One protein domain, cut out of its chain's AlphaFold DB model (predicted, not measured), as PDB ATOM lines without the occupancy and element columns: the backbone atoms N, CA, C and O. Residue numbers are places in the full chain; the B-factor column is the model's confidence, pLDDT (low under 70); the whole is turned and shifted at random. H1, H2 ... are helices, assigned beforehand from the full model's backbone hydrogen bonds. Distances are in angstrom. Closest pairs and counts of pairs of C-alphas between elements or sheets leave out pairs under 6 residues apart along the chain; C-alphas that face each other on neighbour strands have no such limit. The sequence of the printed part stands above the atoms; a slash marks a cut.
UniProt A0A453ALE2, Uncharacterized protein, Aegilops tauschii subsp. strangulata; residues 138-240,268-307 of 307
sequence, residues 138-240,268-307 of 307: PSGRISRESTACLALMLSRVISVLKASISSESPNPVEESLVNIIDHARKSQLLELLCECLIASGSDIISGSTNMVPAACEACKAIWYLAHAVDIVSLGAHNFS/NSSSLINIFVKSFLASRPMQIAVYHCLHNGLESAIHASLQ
ATOM      1  N   PRO A 138     277.262 270.483 197.932       80.56
ATOM      2  CA  PRO A 138     275.877 270.904 198.169       80.56
ATOM      3  C   PRO A 138     275.681 271.601 199.524       80.56
ATOM      4  O   PRO A 138     274.634 272.197 199.766       80.56
ATOM      5  N   SER A 139     276.661 271.517 200.435       88.31
ATOM      6  CA  SER A 139     276.597 272.207 201.727       88.31
ATOM      7  C   SER A 139     277.006 273.677 201.640       88.31
ATOM      8  O   SER A 139     276.801 274.415 202.602       88.31
ATOM      9  N   GLY A 140     277.625 274.094 200.530       92.00
ATOM     10  CA  GLY A 140     278.141 275.446 200.327       92.00
ATOM     11  C   GLY A 140     279.267 275.863 201.273       92.00
ATOM     12  O   GLY A 140     279.698 277.017 201.254       92.00
ATOM     13  N   ARG A 141     279.772 274.955 202.114       94.94
ATOM     14  CA  ARG A 141     280.768 275.258 203.150       94.94
ATOM     15  C   ARG A 141     282.143 275.524 202.562       94.94
ATOM     16  O   ARG A 141     282.844 276.393 203.067       94.94
ATOM     17  N   ILE A 142     282.527 274.794 201.519       95.88
ATOM     18  CA  ILE A 142     283.786 275.012 200.804       95.88
ATOM     19  C   ILE A 142     283.744 276.383 200.135       95.88
ATOM     20  O   ILE A 142     284.646 277.182 200.366       95.88
ATOM     21  N   SER A 143     282.669 276.680 199.395       95.00
ATOM     22  CA  SER A 143     282.460 277.984 198.754       95.00
ATOM     23  C   SER A 143     282.462 279.116 199.775       95.00
ATOM     24  O   SER A 143     283.121 280.129 199.570       95.00
ATOM     25  N   ARG A 144     281.793 278.943 200.920       95.25
ATOM     26  CA  ARG A 144     281.812 279.921 202.012       95.25
ATOM     27  C   ARG A 144     283.229 280.182 202.515       95.25
ATOM     28  O   ARG A 144     283.631 281.335 202.605       95.25
ATOM     29  N   GLU A 145     283.964 279.138 202.894       96.62
ATOM     30  CA  GLU A 145     285.284 279.305 203.505       96.62
ATOM     31  C   GLU A 145     286.318 279.849 202.511       96.62
ATOM     32  O   GLU A 145     287.102 280.718 202.883       96.62
ATOM     33  N   SER A 146     286.288 279.431 201.240       96.94
ATOM     34  CA  SER A 146     287.180 279.979 200.209       96.94
ATOM     35  C   SER A 146     286.865 281.444 199.894       96.94
ATOM     36  O   SER A 146     287.781 282.265 199.834       96.94
ATOM     37  N   THR A 147     285.581 281.801 199.791       96.62
ATOM     38  CA  THR A 147     285.157 283.199 199.603       96.62
ATOM     39  C   THR A 147     285.545 284.059 200.806       96.62
ATOM     40  O   THR A 147     286.005 285.187 200.643       96.62
ATOM     41  N   ALA A 148     285.441 283.520 202.024       96.06
ATOM     42  CA  ALA A 148     285.862 284.224 203.229       96.06
ATOM     43  C   ALA A 148     287.381 284.458 203.281       96.06
ATOM     44  O   ALA A 148     287.814 285.497 203.776       96.06
ATOM     45  N   CYS A 149     288.199 283.526 202.772       96.00
ATOM     46  CA  CYS A 149     289.638 283.755 202.608       96.00
ATOM     47  C   CYS A 149     289.905 284.932 201.659       96.00
ATOM     48  O   CYS A 149     290.705 285.801 201.992       96.00
ATOM     49  N   LEU A 150     289.208 285.000 200.517       95.75
ATOM     50  CA  LEU A 150     289.352 286.105 199.561       95.75
ATOM     51  C   LEU A 150     288.954 287.444 200.188       95.75
ATOM     52  O   LEU A 150     289.708 288.414 200.101       95.75
ATOM     53  N   ALA A 151     287.800 287.488 200.862       94.56
ATOM     54  CA  ALA A 151     287.331 288.683 201.555       94.56
ATOM     55  C   ALA A 151     288.337 289.149 202.621       94.56
ATOM     56  O   ALA A 151     288.661 290.335 202.684       94.56
ATOM     57  N   LEU A 152     288.879 288.220 203.421       92.94
ATOM     58  CA  LEU A 152     289.913 288.527 204.407       92.94
ATOM     59  C   LEU A 152     291.155 289.119 203.735       92.94
ATOM     60  O   LEU A 152     291.631 290.170 204.169       92.94
ATOM     61  N   MET A 153     291.653 288.489 202.670       91.94
ATOM     62  CA  MET A 153     292.863 288.956 201.999       91.94
ATOM     63  C   MET A 153     292.698 290.354 201.411       91.94
ATOM     64  O   MET A 153     293.545 291.218 201.632       91.94
ATOM     65  N   LEU A 154     291.569 290.622 200.755       91.69
ATOM     66  CA  LEU A 154     291.258 291.956 200.241       91.69
ATOM     67  C   LEU A 154     291.116 292.992 201.368       91.69
ATOM     68  O   LEU A 154     291.630 294.103 201.253       91.69
ATOM     69  N   SER A 155     290.488 292.633 202.493       89.75
ATOM     70  CA  SER A 155     290.361 293.537 203.647       89.75
ATOM     71  C   SER A 155     291.720 293.923 204.250       89.75
ATOM     72  O   SER A 155     291.928 295.062 204.682       89.75
ATOM     73  N   ARG A 156     292.679 292.991 204.231       86.56
ATOM     74  CA  ARG A 156     294.055 293.222 204.679       86.56
ATOM     75  C   ARG A 156     294.812 294.106 203.700       86.56
ATOM     76  O   ARG A 156     295.451 295.053 204.149       86.56
ATOM     77  N   VAL A 157     294.667 293.870 202.394       86.25
ATOM     78  CA  VAL A 157     295.221 294.746 201.345       86.25
ATOM     79  C   VAL A 157     294.760 296.189 201.561       86.25
ATOM     80  O   VAL A 157     295.593 297.083 201.659       86.25
ATOM     81  N   ILE A 158     293.455 296.413 201.750       85.88
ATOM     82  CA  ILE A 158     292.891 297.739 202.061       85.88
ATOM     83  C   ILE A 158     293.532 298.345 203.309       85.88
ATOM     84  O   ILE A 158     293.910 299.515 203.304       85.88
ATOM     85  N   SER A 159     293.623 297.568 204.390       84.25
ATOM     86  CA  SER A 159     294.136 298.053 205.674       84.25
ATOM     87  C   SER A 159     295.593 298.502 205.565       84.25
ATOM     88  O   SER A 159     295.942 299.567 206.073       84.25
ATOM     89  N   VAL A 160     296.428 297.732 204.861       81.38
ATOM     90  CA  VAL A 160     297.842 298.075 204.659       81.38
ATOM     91  C   VAL A 160     297.994 299.245 203.690       81.38
ATOM     92  O   VAL A 160     298.755 300.157 203.989       81.38
ATOM     93  N   LEU A 161     297.230 299.296 202.591       80.50
ATOM     94  CA  LEU A 161     297.258 300.440 201.670       80.50
ATOM     95  C   LEU A 161     296.887 301.753 202.378       80.50
ATOM     96  O   LEU A 161     297.572 302.759 202.216       80.50
ATOM     97  N   LYS A 162     295.852 301.740 203.229       81.94
ATOM     98  CA  LYS A 162     295.468 302.908 204.044       81.94
ATOM     99  C   LYS A 162     296.557 303.332 205.024       81.94
ATOM    100  O   LYS A 162     296.759 304.527 205.222       81.94
ATOM    101  N   ALA A 163     297.246 302.371 205.640       79.81
ATOM    102  CA  ALA A 163     298.351 302.658 206.547       79.81
ATOM    103  C   ALA A 163     299.562 303.250 205.806       79.81
ATOM    104  O   ALA A 163     300.142 304.221 206.287       79.81
ATOM    105  N   SER A 164     299.904 302.720 204.625       75.00
ATOM    106  CA  SER A 164     300.988 303.241 203.777       75.00
ATOM    107  C   SER A 164     300.729 304.680 203.342       75.00
ATOM    108  O   SER A 164     301.618 305.515 203.438       75.00
ATOM    109  N   ILE A 165     299.491 304.992 202.963       71.75
ATOM    110  CA  ILE A 165     299.048 306.346 202.608       71.75
ATOM    111  C   ILE A 165     299.264 307.361 203.742       71.75
ATOM    112  O   ILE A 165     299.537 308.532 203.489       71.75
ATOM    113  N   SER A 166     299.115 306.930 204.996       69.31
ATOM    114  CA  SER A 166     299.283 307.796 206.167       69.31
ATOM    115  C   SER A 166     300.749 307.957 206.595       69.31
ATOM    116  O   SER A 166     301.016 308.692 207.548       69.31
ATOM    117  N   SER A 167     301.683 307.252 205.952       67.50
ATOM    118  CA  SER A 167     303.102 307.210 206.307       67.50
ATOM    119  C   SER A 167     303.930 308.052 205.333       67.50
ATOM    120  O   SER A 167     303.821 307.891 204.123       67.50
ATOM    121  N   GLU A 168     304.808 308.923 205.840       57.66
ATOM    122  CA  GLU A 168     305.657 309.799 205.007       57.66
ATOM    123  C   GLU A 168     306.819 309.063 204.301       57.66
ATOM    124  O   GLU A 168     307.520 309.651 203.476       57.66
ATOM    125  N   SER A 169     307.048 307.778 204.598       56.31
ATOM    126  CA  SER A 169     308.123 306.976 203.995       56.31
ATOM    127  C   SER A 169     307.609 306.023 202.900       56.31
ATOM    128  O   SER A 169     306.696 305.243 203.192       56.31
ATOM    129  N   PRO A 170     308.239 305.968 201.706       54.22
ATOM    130  CA  PRO A 170     307.906 304.993 200.666       54.22
ATOM    131  C   PRO A 170     308.039 303.564 201.195       54.22
ATOM    132  O   PRO A 170     309.100 303.188 201.700       54.22
ATOM    133  N   ASN A 171     306.975 302.767 201.086       59.78
ATOM    134  CA  ASN A 171     306.960 301.405 201.606       59.78
ATOM    135  C   ASN A 171     307.002 300.398 200.439       59.78
ATOM    136  O   ASN A 171     306.038 300.327 199.680       59.78
ATOM    137  N   PRO A 172     308.066 299.583 200.278       58.31
ATOM    138  CA  PRO A 172     308.181 298.612 199.177       58.31
ATOM    139  C   PRO A 172     307.074 297.539 199.168       58.31
ATOM    140  O   PRO A 172     306.898 296.832 198.181       58.31
ATOM    141  N   VAL A 173     306.301 297.428 200.253       61.97
ATOM    142  CA  VAL A 173     305.113 296.566 200.362       61.97
ATOM    143  C   VAL A 173     303.946 297.071 199.498       61.97
ATOM    144  O   VAL A 173     303.063 296.303 199.140       61.97
ATOM    145  N   GLU A 174     303.923 298.348 199.119       69.19
ATOM    146  CA  GLU A 174     302.825 298.930 198.340       69.19
ATOM    147  C   GLU A 174     302.734 298.346 196.919       69.19
ATOM    148  O   GLU A 174     301.644 298.013 196.457       69.19
ATOM    149  N   GLU A 175     303.873 298.105 196.260       72.88
ATOM    150  CA  GLU A 175     303.913 297.541 194.904       72.88
ATOM    151  C   GLU A 175     303.374 296.099 194.861       72.88
ATOM    152  O   GLU A 175     302.642 295.721 193.943       72.88
ATOM    153  N   SER A 176     303.666 295.283 195.880       75.75
ATOM    154  CA  SER A 176     303.148 293.909 195.950       75.75
ATOM    155  C   SER A 176     301.632 293.867 196.184       75.75
ATOM    156  O   SER A 176     300.952 292.988 195.650       75.75
ATOM    157  N   LEU A 177     301.084 294.840 196.915       81.38
ATOM    158  CA  LEU A 177     299.644 294.982 197.149       81.38
ATOM    159  C   LEU A 177     298.896 295.464 195.904       81.38
ATOM    160  O   LEU A 177     297.821 294.943 195.599       81.38
ATOM    161  N   VAL A 178     299.477 296.397 195.147       83.12
ATOM    162  CA  VAL A 178     298.942 296.811 193.839       83.12
ATOM    163  C   VAL A 178     298.917 295.624 192.876       83.12
ATOM    164  O   VAL A 178     297.893 295.371 192.242       83.12
ATOM    165  N   ASN A 179     299.980 294.814 192.846       85.88
ATOM    166  CA  ASN A 179     300.034 293.604 192.021       85.88
ATOM    167  C   ASN A 179     298.928 292.588 192.360       85.88
ATOM    168  O   ASN A 179     298.416 291.921 191.459       85.88
ATOM    169  N   ILE A 180     298.519 292.476 193.629       88.75
ATOM    170  CA  ILE A 180     297.386 291.627 194.034       88.75
ATOM    171  C   ILE A 180     296.074 292.135 193.431       88.75
ATOM    172  O   ILE A 180     295.291 291.339 192.909       88.75
ATOM    173  N   ILE A 181     295.843 293.448 193.469       89.19
ATOM    174  CA  ILE A 181     294.638 294.075 192.913       89.19
ATOM    175  C   ILE A 181     294.616 293.932 191.387       89.19
ATOM    176  O   ILE A 181     293.594 293.558 190.809       89.19
ATOM    177  N   ASP A 182     295.754 294.140 190.729       88.31
ATOM    178  CA  ASP A 182     295.885 293.926 189.289       88.31
ATOM    179  C   ASP A 182     295.665 292.463 188.903       88.31
ATOM    180  O   ASP A 182     294.991 292.181 187.908       88.31
ATOM    181  N   HIS A 183     296.184 291.521 189.694       90.75
ATOM    182  CA  HIS A 183     295.908 290.101 189.508       90.75
ATOM    183  C   HIS A 183     294.414 289.803 189.678       90.75
ATOM    184  O   HIS A 183     293.835 289.151 188.819       90.75
ATOM    185  N   ALA A 184     293.759 290.342 190.715       91.56
ATOM    186  CA  ALA A 184     292.318 290.183 190.937       91.56
ATOM    187  C   ALA A 184     291.494 290.575 189.700       91.56
ATOM    188  O   ALA A 184     290.557 289.872 189.318       91.56
ATOM    189  N   ARG A 185     291.877 291.680 189.049       88.94
ATOM    190  CA  ARG A 185     291.247 292.163 187.814       88.94
ATOM    191  C   ARG A 185     291.536 291.249 186.626       88.94
ATOM    192  O   ARG A 185     290.613 290.863 185.918       88.94
ATOM    193  N   LYS A 186     292.805 290.892 186.401       88.62
ATOM    194  CA  LYS A 186     293.220 290.030 185.277       88.62
ATOM    195  C   LYS A 186     292.612 288.628 185.365       88.62
ATOM    196  O   LYS A 186     292.283 288.050 184.336       88.62
ATOM    197  N   SER A 187     292.428 288.119 186.579       86.75
ATOM    198  CA  SER A 187     291.811 286.821 186.863       86.75
ATOM    199  C   SER A 187     290.282 286.856 186.902       86.75
ATOM    200  O   SER A 187     289.689 285.847 187.267       86.75
ATOM    201  N   GLN A 188     289.640 287.980 186.551       90.88
ATOM    202  CA  GLN A 188     288.174 288.107 186.504       90.88
ATOM    203  C   GLN A 188     287.500 287.733 187.837       90.88
ATOM    204  O   GLN A 188     286.479 287.046 187.895       90.88
ATOM    205  N   LEU A 189     288.105 288.154 188.956       94.75
ATOM    206  CA  LEU A 189     287.605 287.792 190.281       94.75
ATOM    207  C   LEU A 189     286.177 288.304 190.519       94.75
ATOM    208  O   LEU A 189     285.392 287.631 191.183       94.75
ATOM    209  N   LEU A 190     285.830 289.480 189.987       94.25
ATOM    210  CA  LEU A 190     284.481 290.032 190.122       94.25
ATOM    211  C   LEU A 190     283.442 289.119 189.463       94.25
ATOM    212  O   LEU A 190     282.388 288.868 190.043       94.25
ATOM    213  N   GLU A 191     283.743 288.607 188.277       94.62
ATOM    214  CA  GLU A 191     282.893 287.695 187.527       94.62
ATOM    215  C   GLU A 191     282.692 286.389 188.303       94.62
ATOM    216  O   GLU A 191     281.554 285.977 188.511       94.62
ATOM    217  N   LEU A 192     283.765 285.815 188.857       95.56
ATOM    218  CA  LEU A 192     283.693 284.625 189.714       95.56
ATOM    219  C   LEU A 192     282.868 284.870 190.994       95.56
ATOM    220  O   LEU A 192     282.107 284.013 191.449       95.56
ATOM    221  N   LEU A 193     282.982 286.051 191.607       96.50
ATOM    222  CA  LEU A 193     282.153 286.431 192.757       96.50
ATOM    223  C   LEU A 193     280.676 286.596 192.360       96.50
ATOM    224  O   LEU A 193     279.792 286.181 193.112       96.50
ATOM    225  N   CYS A 194     280.392 287.126 191.166       95.62
ATOM    226  CA  CYS A 194     279.036 287.177 190.616       95.62
ATOM    227  C   CYS A 194     278.483 285.769 190.354       95.62
ATOM    228  O   CYS A 194     277.337 285.499 190.703       95.62
ATOM    229  N   GLU A 195     279.282 284.845 189.818       95.25
ATOM    230  CA  GLU A 195     278.886 283.441 189.641       95.25
ATOM    231  C   GLU A 195     278.534 282.773 190.975       95.25
ATOM    232  O   GLU A 195     277.521 282.077 191.071       95.25
ATOM    233  N   CYS A 196     279.299 283.044 192.036       95.38
ATOM    234  CA  CYS A 196     278.985 282.576 193.387       95.38
ATOM    235  C   CYS A 196     277.629 283.108 193.887       95.38
ATOM    236  O   CYS A 196     276.828 282.347 194.441       95.38
ATOM    237  N   LEU A 197     277.318 284.387 193.640       95.69
ATOM    238  CA  LEU A 197     276.007 284.968 193.953       95.69
ATOM    239  C   LEU A 197     274.882 284.329 193.125       95.69
ATOM    240  O   LEU A 197     273.821 284.032 193.669       95.69
ATOM    241  N   ILE A 198     275.105 284.065 191.836       95.75
ATOM    242  CA  ILE A 198     274.130 283.400 190.957       95.75
ATOM    243  C   ILE A 198     273.848 281.974 191.438       95.75
ATOM    244  O   ILE A 198     272.682 281.576 191.538       95.75
ATOM    245  N   ALA A 199     274.893 281.214 191.770       94.38
ATOM    246  CA  ALA A 199     274.771 279.862 192.308       94.38
ATOM    247  C   ALA A 199     274.001 279.866 193.635       94.38
ATOM    248  O   ALA A 199     273.070 279.085 193.817       94.38
ATOM    249  N   SER A 200     274.322 280.811 194.521       94.12
ATOM    250  CA  SER A 200     273.633 280.967 195.805       94.12
ATOM    251  C   SER A 200     272.164 281.354 195.644       94.12
ATOM    252  O   SER A 200     271.295 280.826 196.326       94.12
ATOM    253  N   GLY A 201     271.863 282.246 194.704       95.31
ATOM    254  CA  GLY A 201     270.497 282.615 194.358       95.31
ATOM    255  C   GLY A 201     269.689 281.453 193.803       95.31
ATOM    256  O   GLY A 201     268.512 281.304 194.116       95.31
ATOM    257  N   SER A 202     270.331 280.611 192.997       95.00
ATOM    258  CA  SER A 202     269.712 279.415 192.426       95.00
ATOM    259  C   SER A 202     269.407 278.377 193.510       95.00
ATOM    260  O   SER A 202     268.318 277.805 193.500       95.00
ATOM    261  N   ASP A 203     270.314 278.202 194.480       94.06
ATOM    262  CA  ASP A 203     270.110 277.379 195.682       94.06
ATOM    263  C   ASP A 203     268.854 277.844 196.447       94.06
ATOM    264  O   ASP A 203     267.946 277.043 196.683       94.06
ATOM    265  N   ILE A 204     268.721 279.157 196.682       93.94
ATOM    266  CA  ILE A 204     267.552 279.769 197.343       93.94
ATOM    267  C   ILE A 204     266.263 279.541 196.555       93.94
ATOM    268  O   ILE A 204     265.259 279.120 197.129       93.94
ATOM    269  N   ILE A 205     266.275 279.787 195.241       95.50
ATOM    270  CA  ILE A 205     265.106 279.558 194.377       95.50
ATOM    271  C   ILE A 205     264.664 278.090 194.442       95.50
ATOM    272  O   ILE A 205     263.467 277.808 194.410       95.50
ATOM    273  N   SER A 206     265.618 277.162 194.555       93.62
ATOM    274  CA  SER A 206     265.351 275.727 194.679       93.62
ATOM    275  C   SER A 206     264.873 275.294 196.075       93.62
ATOM    276  O   SER A 206     264.520 274.132 196.266       93.62
ATOM    277  N   GLY A 207     264.820 276.220 197.041       93.62
ATOM    278  CA  GLY A 207     264.353 275.988 198.410       93.62
ATOM    279  C   GLY A 207     265.455 275.658 199.423       93.62
ATOM    280  O   GLY A 207     265.138 275.316 200.561       93.62
ATOM    281  N   SER A 208     266.731 275.764 199.046       91.81
ATOM    282  CA  SER A 208     267.887 275.537 199.921       91.81
ATOM    283  C   SER A 208     268.559 276.860 200.292       91.81
ATOM    284  O   SER A 208     268.641 277.783 199.494       91.81
ATOM    285  N   THR A 209     269.045 276.983 201.526       90.81
ATOM    286  CA  THR A 209     269.741 278.192 202.004       90.81
ATOM    287  C   THR A 209     271.203 277.923 202.350       90.81
ATOM    288  O   THR A 209     271.837 278.720 203.045       90.81
ATOM    289  N   ASN A 210     271.750 276.792 201.904       91.81
ATOM    290  CA  ASN A 210     273.099 276.347 202.251       91.81
ATOM    291  C   ASN A 210     274.173 277.290 201.704       91.81
ATOM    292  O   ASN A 210     275.195 277.512 202.352       91.81
ATOM    293  N   MET A 211     273.920 277.882 200.538       92.81
ATOM    294  CA  MET A 211     274.844 278.803 199.878       92.81
ATOM    295  C   MET A 211     274.715 280.260 200.351       92.81
ATOM    296  O   MET A 211     275.573 281.081 200.028       92.81
ATOM    297  N   VAL A 212     273.709 280.606 201.168       91.50
ATOM    298  CA  VAL A 212     273.517 281.982 201.678       91.50
ATOM    299  C   VAL A 212     274.773 282.532 202.375       91.50
ATOM    300  O   VAL A 212     275.164 283.661 202.079       91.50
ATOM    301  N   PRO A 213     275.478 281.778 203.243       92.31
ATOM    302  CA  PRO A 213     276.721 282.264 203.833       92.31
ATOM    303  C   PRO A 213     277.821 282.555 202.801       92.31
ATOM    304  O   PRO A 213     278.588 283.491 203.003       92.31
ATOM    305  N   ALA A 214     277.901 281.787 201.708       94.00
ATOM    306  CA  ALA A 214     278.860 282.047 200.636       94.00
ATOM    307  C   ALA A 214     278.518 283.345 199.892       94.00
ATOM    308  O   ALA A 214     279.405 284.167 199.679       94.00
ATOM    309  N   ALA A 215     277.231 283.588 199.611       93.69
ATOM    310  CA  ALA A 215     276.768 284.857 199.046       93.69
ATOM    311  C   ALA A 215     277.142 286.064 199.920       93.69
ATOM    312  O   ALA A 215     277.551 287.105 199.411       93.69
ATOM    313  N   CYS A 216     277.055 285.922 201.243       91.56
ATOM    314  CA  CYS A 216     277.385 287.004 202.168       91.56
ATOM    315  C   CYS A 216     278.880 287.344 202.153       91.56
ATOM    316  O   CYS A 216     279.249 288.518 202.156       91.56
ATOM    317  N   GLU A 217     279.746 286.329 202.117       93.75
ATOM    318  CA  GLU A 217     281.187 286.537 201.959       93.75
ATOM    319  C   GLU A 217     281.526 287.084 200.564       93.75
ATOM    320  O   GLU A 217     282.424 287.916 200.441       93.75
ATOM    321  N   ALA A 218     280.769 286.703 199.526       94.75
ATOM    322  CA  ALA A 218     280.954 287.224 198.174       94.75
ATOM    323  C   ALA A 218     280.640 288.723 198.104       94.75
ATOM    324  O   ALA A 218     281.443 289.480 197.568       94.75
ATOM    325  N   CYS A 219     279.543 289.178 198.723       91.94
ATOM    326  CA  CYS A 219     279.233 290.606 198.848       91.94
ATOM    327  C   CYS A 219     280.383 291.385 199.510       91.94
ATOM    328  O   CYS A 219     280.806 292.416 198.991       91.94
ATOM    329  N   LYS A 220     280.947 290.872 200.616       89.81
ATOM    330  CA  LYS A 220     282.107 291.500 201.276       89.81
ATOM    331  C   LYS A 220     283.324 291.558 200.358       89.81
ATOM    332  O   LYS A 220     283.981 292.590 200.287       89.81
ATOM    333  N   ALA A 221     283.637 290.461 199.668       93.94
ATOM    334  CA  ALA A 221     284.776 290.398 198.758       93.94
ATOM    335  C   ALA A 221     284.624 291.370 197.578       93.94
ATOM    336  O   ALA A 221     285.585 292.059 197.250       93.94
ATOM    337  N   ILE A 222     283.428 291.479 196.984       92.69
ATOM    338  CA  ILE A 222     283.130 292.443 195.908       92.69
ATOM    339  C   ILE A 222     283.365 293.871 196.400       92.69
ATOM    340  O   ILE A 222     284.060 294.644 195.742       92.69
ATOM    341  N   TRP A 223     282.846 294.200 197.583       87.38
ATOM    342  CA  TRP A 223     283.043 295.510 198.193       87.38
ATOM    343  C   TRP A 223     284.514 295.816 198.463       87.38
ATOM    344  O   TRP A 223     285.013 296.876 198.086       87.38
ATOM    345  N   TYR A 224     285.241 294.878 199.074       90.31
ATOM    346  CA  TYR A 224     286.663 295.071 199.324       90.31
ATOM    347  C   TYR A 224     287.461 295.194 198.021       90.31
ATOM    348  O   TYR A 224     288.383 295.999 197.950       90.31
ATOM    349  N   LEU A 225     287.098 294.467 196.965       91.44
ATOM    350  CA  LEU A 225     287.741 294.616 195.663       91.44
ATOM    351  C   LEU A 225     287.512 296.017 195.076       91.44
ATOM    352  O   LEU A 225     288.474 296.659 194.659       91.44
ATOM    353  N   ALA A 226     286.269 296.508 195.081       87.12
ATOM    354  CA  ALA A 226     285.941 297.847 194.590       87.12
ATOM    355  C   ALA A 226     286.701 298.935 195.369       87.12
ATOM    356  O   ALA A 226     287.391 299.759 194.774       87.12
ATOM    357  N   HIS A 227     286.675 298.856 196.702       84.56
ATOM    358  CA  HIS A 227     287.372 299.786 197.588       84.56
ATOM    359  C   HIS A 227     288.892 299.740 197.391       84.56
ATOM    360  O   HIS A 227     289.537 300.781 197.332       84.56
ATOM    361  N   ALA A 228     289.485 298.552 197.259       86.69
ATOM    362  CA  ALA A 228     290.915 298.418 197.002       86.69
ATOM    363  C   ALA A 228     291.313 299.074 195.667       86.69
ATOM    364  O   ALA A 228     292.310 299.793 195.611       86.69
ATOM    365  N   VAL A 229     290.505 298.896 194.614       86.00
ATOM    366  CA  VAL A 229     290.717 299.549 193.311       86.00
ATOM    367  C   VAL A 229     290.572 301.067 193.400       86.00
ATOM    368  O   VAL A 229     291.365 301.776 192.779       86.00
ATOM    369  N   ASP A 230     289.617 301.572 194.182       83.12
ATOM    370  CA  ASP A 230     289.477 303.009 194.444       83.12
ATOM    371  C   ASP A 230     290.718 303.587 195.129       83.12
ATOM    372  O   ASP A 230     291.220 304.622 194.691       83.12
ATOM    373  N   ILE A 231     291.254 302.901 196.152       80.25
ATOM    374  CA  ILE A 231     292.453 303.355 196.883       80.25
ATOM    375  C   ILE A 231     293.627 303.518 195.917       80.25
ATOM    376  O   ILE A 231     294.303 304.546 195.940       80.25
ATOM    377  N   VAL A 232     293.846 302.520 195.059       81.12
ATOM    378  CA  VAL A 232     294.946 302.529 194.086       81.12
ATOM    379  C   VAL A 232     294.726 303.563 192.978       81.12
ATOM    380  O   VAL A 232     295.685 304.183 192.528       81.12
ATOM    381  N   SER A 233     293.483 303.770 192.527       75.00
ATOM    382  CA  SER A 233     293.194 304.618 191.358       75.00
ATOM    383  C   SER A 233     293.139 306.111 191.675       75.00
ATOM    384  O   SER A 233     293.558 306.921 190.852       75.00
ATOM    385  N   LEU A 234     292.594 306.497 192.831       65.88
ATOM    386  CA  LEU A 234     292.344 307.908 193.153       65.88
ATOM    387  C   LEU A 234     293.528 308.584 193.850       65.88
ATOM    388  O   LEU A 234     293.548 309.813 193.969       65.88
ATOM    389  N   GLY A 235     294.494 307.804 194.348       57.59
ATOM    390  CA  GLY A 235     295.378 308.279 195.404       57.59
ATOM    391  C   GLY A 235     294.562 308.707 196.635       57.59
ATOM    392  O   GLY A 235     293.350 308.905 196.599       57.59
ATOM    393  N   ALA A 236     295.211 308.856 197.775       51.66
ATOM    394  CA  ALA A 236     294.570 309.056 199.076       51.66
ATOM    395  C   ALA A 236     293.570 310.227 199.237       51.66
ATOM    396  O   ALA A 236     292.986 310.371 200.310       51.66
ATOM    397  N   HIS A 237     293.382 311.097 198.241       43.72
ATOM    398  CA  HIS A 237     292.796 312.418 198.459       43.72
ATOM    399  C   HIS A 237     291.330 312.612 198.083       43.72
ATOM    400  O   HIS A 237     290.806 313.667 198.410       43.72
ATOM    401  N   ASN A 238     290.621 311.632 197.512       42.75
ATOM    402  CA  ASN A 238     289.182 311.780 197.243       42.75
ATOM    403  C   ASN A 238     288.398 310.479 197.462       42.75
ATOM    404  O   ASN A 238     287.766 309.951 196.552       42.75
ATOM    405  N   PHE A 239     288.383 309.975 198.698       41.62
ATOM    406  CA  PHE A 239     287.371 308.998 199.104       41.62
ATOM    407  C   PHE A 239     286.017 309.693 199.259       41.62
ATOM    408  O   PHE A 239     285.640 310.121 200.349       41.62
ATOM    409  N   SER A 240     285.269 309.816 198.164       37.81
ATOM    410  CA  SER A 240     283.847 310.134 198.232       37.81
ATOM    411  C   SER A 240     283.033 309.019 197.606       37.81
ATOM    412  O   SER A 240     283.055 308.790 196.402       37.81
ATOM    413  N   ASN A 268     288.816 303.194 187.235       60.78
ATOM    414  CA  ASN A 268     288.822 301.732 187.127       60.78
ATOM    415  C   ASN A 268     287.743 301.080 188.016       60.78
ATOM    416  O   ASN A 268     287.229 300.015 187.672       60.78
ATOM    417  N   SER A 269     287.350 301.721 189.119       58.75
ATOM    418  CA  SER A 269     286.237 301.282 189.965       58.75
ATOM    419  C   SER A 269     284.868 301.439 189.305       58.75
ATOM    420  O   SER A 269     284.042 300.533 189.416       58.75
ATOM    421  N   SER A 270     284.646 302.505 188.527       67.12
ATOM    422  CA  SER A 270     283.441 302.676 187.704       67.12
ATOM    423  C   SER A 270     283.254 301.499 186.744       67.12
ATOM    424  O   SER A 270     282.130 301.051 186.525       67.12
ATOM    425  N   SER A 271     284.348 300.928 186.224       80.31
ATOM    426  CA  SER A 271     284.286 299.733 185.371       80.31
ATOM    427  C   SER A 271     283.810 298.481 186.127       80.31
ATOM    428  O   SER A 271     282.951 297.762 185.619       80.31
ATOM    429  N   LEU A 272     284.284 298.260 187.361       80.25
ATOM    430  CA  LEU A 272     283.859 297.132 188.201       80.25
ATOM    431  C   LEU A 272     282.397 297.272 188.630       80.25
ATOM    432  O   LEU A 272     281.629 296.318 188.521       80.25
ATOM    433  N   ILE A 273     281.989 298.469 189.055       80.81
ATOM    434  CA  ILE A 273     280.595 298.755 189.416       80.81
ATOM    435  C   ILE A 273     279.687 298.515 188.208       80.81
ATOM    436  O   ILE A 273     278.659 297.853 188.333       80.81
ATOM    437  N   ASN A 274     280.087 298.966 187.016       83.38
ATOM    438  CA  ASN A 274     279.328 298.727 185.790       83.38
ATOM    439  C   ASN A 274     279.195 297.233 185.454       83.38
ATOM    440  O   ASN A 274     278.119 296.809 185.032       83.38
ATOM    441  N   ILE A 275     280.249 296.429 185.637       86.62
ATOM    442  CA  ILE A 275     280.187 294.968 185.451       86.62
ATOM    443  C   ILE A 275     279.212 294.350 186.459       86.62
ATOM    444  O   ILE A 275     278.308 293.618 186.058       86.62
ATOM    445  N   PHE A 276     279.337 294.690 187.744       89.12
ATOM    446  CA  PHE A 276     278.451 294.179 188.790       89.12
ATOM    447  C   PHE A 276     276.986 294.539 188.525       89.12
ATOM    448  O   PHE A 276     276.130 293.659 188.541       89.12
ATOM    449  N   VAL A 277     276.688 295.809 188.227       88.00
ATOM    450  CA  VAL A 277     275.326 296.290 187.948       88.00
ATOM    451  C   VAL A 277     274.737 295.583 186.731       88.00
ATOM    452  O   VAL A 277     273.589 295.143 186.782       88.00
ATOM    453  N   LYS A 278     275.510 295.412 185.650       90.19
ATOM    454  CA  LYS A 278     275.055 294.663 184.468       90.19
ATOM    455  C   LYS A 278     274.713 293.215 184.823       90.19
ATOM    456  O   LYS A 278     273.626 292.760 184.473       90.19
ATOM    457  N   SER A 279     275.588 292.523 185.551       91.62
ATOM    458  CA  SER A 279     275.358 291.141 185.998       91.62
ATOM    459  C   SER A 279     274.147 291.027 186.927       91.62
ATOM    460  O   SER A 279     273.306 290.145 186.749       91.62
ATOM    461  N   PHE A 280     274.010 291.959 187.872       91.25
ATOM    462  CA  PHE A 280     272.904 292.017 188.822       91.25
ATOM    463  C   PHE A 280     271.561 292.225 188.119       91.25
ATOM    464  O   PHE A 280     270.617 291.470 188.345       91.25
ATOM    465  N   LEU A 281     271.465 293.207 187.221       92.75
ATOM    466  CA  LEU A 281     270.229 293.486 186.484       92.75
ATOM    467  C   LEU A 281     269.857 292.349 185.524       92.75
ATOM    468  O   LEU A 281     268.672 292.081 185.330       92.75
ATOM    469  N   ALA A 282     270.849 291.652 184.967       94.75
ATOM    470  CA  ALA A 282     270.630 290.536 184.052       94.75
ATOM    471  C   ALA A 282     270.232 289.221 184.750       94.75
ATOM    472  O   ALA A 282     269.696 288.329 184.091       94.75
ATOM    473  N   SER A 283     270.478 289.068 186.058       97.06
ATOM    474  CA  SER A 283     270.350 287.780 186.748       97.06
ATOM    475  C   SER A 283     269.395 287.812 187.941       97.06
ATOM    476  O   SER A 283     269.728 288.267 189.035       97.06
ATOM    477  N   ARG A 284     268.207 287.218 187.763       97.00
ATOM    478  CA  ARG A 284     267.228 287.031 188.849       97.00
ATOM    479  C   ARG A 284     267.790 286.236 190.044       97.00
ATOM    480  O   ARG A 284     267.551 286.665 191.171       97.00
ATOM    481  N   PRO A 285     268.529 285.121 189.863       97.06
ATOM    482  CA  PRO A 285     269.186 284.450 190.984       97.06
ATOM    483  C   PRO A 285     270.117 285.383 191.763       97.06
ATOM    484  O   PRO A 285     270.020 285.460 192.985       97.06
ATOM    485  N   MET A 286     270.951 286.163 191.072       95.75
ATOM    486  CA  MET A 286     271.859 287.109 191.727       95.75
ATOM    487  C   MET A 286     271.101 288.145 192.567       95.75
ATOM    488  O   MET A 286     271.476 288.401 193.709       95.75
ATOM    489  N   GLN A 287     269.994 288.686 192.043       94.19
ATOM    490  CA  GLN A 287     269.125 289.614 192.778       94.19
ATOM    491  C   GLN A 287     268.565 288.988 194.056       94.19
ATOM    492  O   GLN A 287     268.575 289.625 195.108       94.19
ATOM    493  N   ILE A 288     268.114 287.733 193.983       94.19
ATOM    494  CA  ILE A 288     267.583 286.995 195.135       94.19
ATOM    495  C   ILE A 288     268.671 286.757 196.185       94.19
ATOM    496  O   ILE A 288     268.407 286.942 197.372       94.19
ATOM    497  N   ALA A 289     269.887 286.401 195.765       93.25
ATOM    498  CA  ALA A 289     271.012 286.219 196.677       93.25
ATOM    499  C   ALA A 289     271.339 287.514 197.430       93.25
ATOM    500  O   ALA A 289     271.377 287.513 198.658       93.25
ATOM    501  N   VAL A 290     271.502 288.627 196.709       90.62
ATOM    502  CA  VAL A 290     271.794 289.941 197.307       90.62
ATOM    503  C   VAL A 290     270.655 290.394 198.220       90.62
ATOM    504  O   VAL A 290     270.912 290.822 199.342       90.62
ATOM    505  N   TYR A 291     269.397 290.238 197.795       89.06
ATOM    506  CA  TYR A 291     268.236 290.533 198.637       89.06
ATOM    507  C   TYR A 291     268.271 289.733 199.944       89.06
ATOM    508  O   TYR A 291     268.070 290.300 201.013       89.06
ATOM    509  N   HIS A 292     268.587 288.438 199.885       87.88
ATOM    510  CA  HIS A 292     268.716 287.611 201.083       87.88
ATOM    511  C   HIS A 292     269.878 288.038 201.984       87.88
ATOM    512  O   HIS A 292     269.714 288.058 203.203       87.88
ATOM    513  N   CYS A 293     271.030 288.403 201.412       85.38
ATOM    514  CA  CYS A 293     272.161 288.944 202.171       85.38
ATOM    515  C   CYS A 293     271.772 290.230 202.919       85.38
ATOM    516  O   CYS A 293     272.133 290.390 204.085       85.38
ATOM    517  N   LEU A 294     271.005 291.114 202.268       79.12
ATOM    518  CA  LEU A 294     270.505 292.360 202.853       79.12
ATOM    519  C   LEU A 294     269.434 292.116 203.925       79.12
ATOM    520  O   LEU A 294     269.457 292.733 204.985       79.12
ATOM    521  N   HIS A 295     268.496 291.207 203.659       72.69
ATOM    522  CA  HIS A 295     267.365 290.932 204.541       72.69
ATOM    523  C   HIS A 295     267.781 290.212 205.831       72.69
ATOM    524  O   HIS A 295     267.219 290.470 206.892       72.69
ATOM    525  N   ASN A 296     268.797 289.349 205.766       65.81
ATOM    526  CA  ASN A 296     269.256 288.552 206.906       65.81
ATOM    527  C   ASN A 296     270.144 289.319 207.906       65.81
ATOM    528  O   ASN A 296     270.730 288.699 208.793       65.81
ATOM    529  N   GLY A 297     270.259 290.646 207.800       54.00
ATOM    530  CA  GLY A 297     270.863 291.444 208.870       54.00
ATOM    531  C   GLY A 297     272.372 291.248 209.048       54.00
ATOM    532  O   GLY A 297     272.902 291.570 210.107       54.00
ATOM    533  N   LEU A 298     273.093 290.717 208.054       55.97
ATOM    534  CA  LEU A 298     274.554 290.661 208.114       55.97
ATOM    535  C   LEU A 298     275.087 292.075 207.888       55.97
ATOM    536  O   LEU A 298     275.383 292.449 206.760       55.97
ATOM    537  N   GLU A 299     275.190 292.862 208.961       51.25
ATOM    538  CA  GLU A 299     275.563 294.288 208.955       51.25
ATOM    539  C   GLU A 299     276.766 294.590 208.053       51.25
ATOM    540  O   GLU A 299     276.757 295.563 207.313       51.25
ATOM    541  N   SER A 300     277.768 293.709 208.040       49.69
ATOM    542  CA  SER A 300     278.932 293.798 207.143       49.69
ATOM    543  C   SER A 300     278.608 293.624 205.649       49.69
ATOM    544  O   SER A 300     279.184 294.329 204.831       49.69
ATOM    545  N   ALA A 301     277.691 292.724 205.279       46.19
ATOM    546  CA  ALA A 301     277.216 292.552 203.902       46.19
ATOM    547  C   ALA A 301     276.242 293.672 203.496       46.19
ATOM    548  O   ALA A 301     276.256 294.107 202.350       46.19
ATOM    549  N   ILE A 302     275.443 294.172 204.441       49.69
ATOM    550  CA  ILE A 302     274.559 295.329 204.267       49.69
ATOM    551  C   ILE A 302     275.378 296.595 204.031       49.69
ATOM    552  O   ILE A 302     275.153 297.293 203.050       49.69
ATOM    553  N   HIS A 303     276.373 296.854 204.876       52.38
ATOM    554  CA  HIS A 303     277.290 297.977 204.725       52.38
ATOM    555  C   HIS A 303     278.083 297.876 203.420       52.38
ATOM    556  O   HIS A 303     278.286 298.890 202.782       52.38
ATOM    557  N   ALA A 304     278.485 296.674 203.002       48.56
ATOM    558  CA  ALA A 304     279.189 296.426 201.741       48.56
ATOM    559  C   ALA A 304     278.315 296.508 200.471       48.56
ATOM    560  O   ALA A 304     278.860 296.569 199.377       48.56
ATOM    561  N   SER A 305     276.988 296.404 200.597       42.59
ATOM    562  CA  SER A 305     276.064 296.393 199.446       42.59
ATOM    563  C   SER A 305     275.253 297.688 199.313       42.59
ATOM    564  O   SER A 305     274.709 297.955 198.245       42.59
ATOM    565  N   LEU A 306     275.076 298.431 200.415       46.31
ATOM    566  CA  LEU A 306     274.395 299.733 200.456       46.31
ATOM    567  C   LEU A 306     275.370 300.907 200.388       46.31
ATOM    568  O   LEU A 306     274.962 301.993 199.964       46.31
ATOM    569  N   GLN A 307     276.610 300.705 200.846       43.62
ATOM    570  CA  GLN A 307     277.709 301.513 200.351       43.62
ATOM    571  C   GLN A 307     278.083 300.951 198.962       43.62
ATOM    572  O   GLN A 307     278.254 301.693 197.973       43.62
TER     573      GLN A 307
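What this domain is: This is residues 138 to 240 and 268 to 307 of the 307 residues of an uncharacterized protein of Aegilops tauschii subsp. strangulata (UniProt A0A453ALE2). An elongated, all-helix body is built round one long helix, H4, with H1 running beside it on one side and H3 and H5 packed on it elsewhere as an up-and-down bundle, each helix running against the one before. H2 packs slantwise on the later part of H4, H6 crosses near its start, and the short H7 packs on its middle part. The printed part has 143 residues with seven named helices, H1 to H7 in chain order, and no named strand. It is compact, with a radius of gyration of the C-alphas of 15.6 A and spans of 54 by 28 by 27 A.

How they stand to each other: Start with H1, residues 141 to 165, which touches the hub H4, residues 212 to 234, at a shallow tilt of 23 degrees, the same way; their closest C-alphas, Arg 144 and Ala 214, are 3.9 A apart. H2, residues 173 to 186, forms a helical hairpin with H1, touching its residues 157 to 164 alone at a steep tilt of 43 degrees, closest at C-alphas Val 157 and Leu 177, 6.1 A. H2 also touches residues 225 to 232 of H4 alone, closest at C-alphas Ile 181 and Val 229, 6.7 A. H3, residues 189 to 205, forms a hairpin with H4 at a shallow tilt of 24 degrees, closest at C-alphas Leu 197 and Ala 215, 5.2 A. H5, residues 268 to 282, touches residues 226 to 233 of H4 alone at 30 degrees, a shallow tilt, opposite ways, closest at C-alphas Ala 226 and Ser 269, 5.8 A. H6, residues 284 to 295, touches H3 about perpendicular at 85 degrees, closest at C-alphas Gly 201 and Pro 285, 4.1 A. H5 and H6 touch only at the corner. H7, residues 299 to 306, touches residues 216 to 224 of H4 alone, closest at C-alphas Trp 223 and Ala 304, 5.3 A. H1 and H5 are apart. In H1 to H7 every O i to N i+4 pair is within hydrogen-bond range.

Where its parts are: Find C-alpha 141 at (280.768, 275.258, 203.150); from there H1 runs 36.1 A to C-alpha 165. H2 measures 20.3 A, H3 24.3 A and H5 21.6 A. H4 starts at C-alpha 212, (273.517, 281.982, 201.678), and runs 33.2 A. H6 measures 16.2 A, and H7, 10.2 A, ends at C-alpha 306, (274.395, 299.733, 200.456).

The domain as a whole: The two C-alphas farthest apart, Ser 169 and Gly 207, are 53.9 A apart. Residues 241 to 267 are not printed; C-alphas 240 and 268 are 14.8 A apart across this cut. Of the links printed whole, none is long. Look for pLDDT under 70 at residues 166 to 174, 234 to 240, 268 to 270 and 296 to 307.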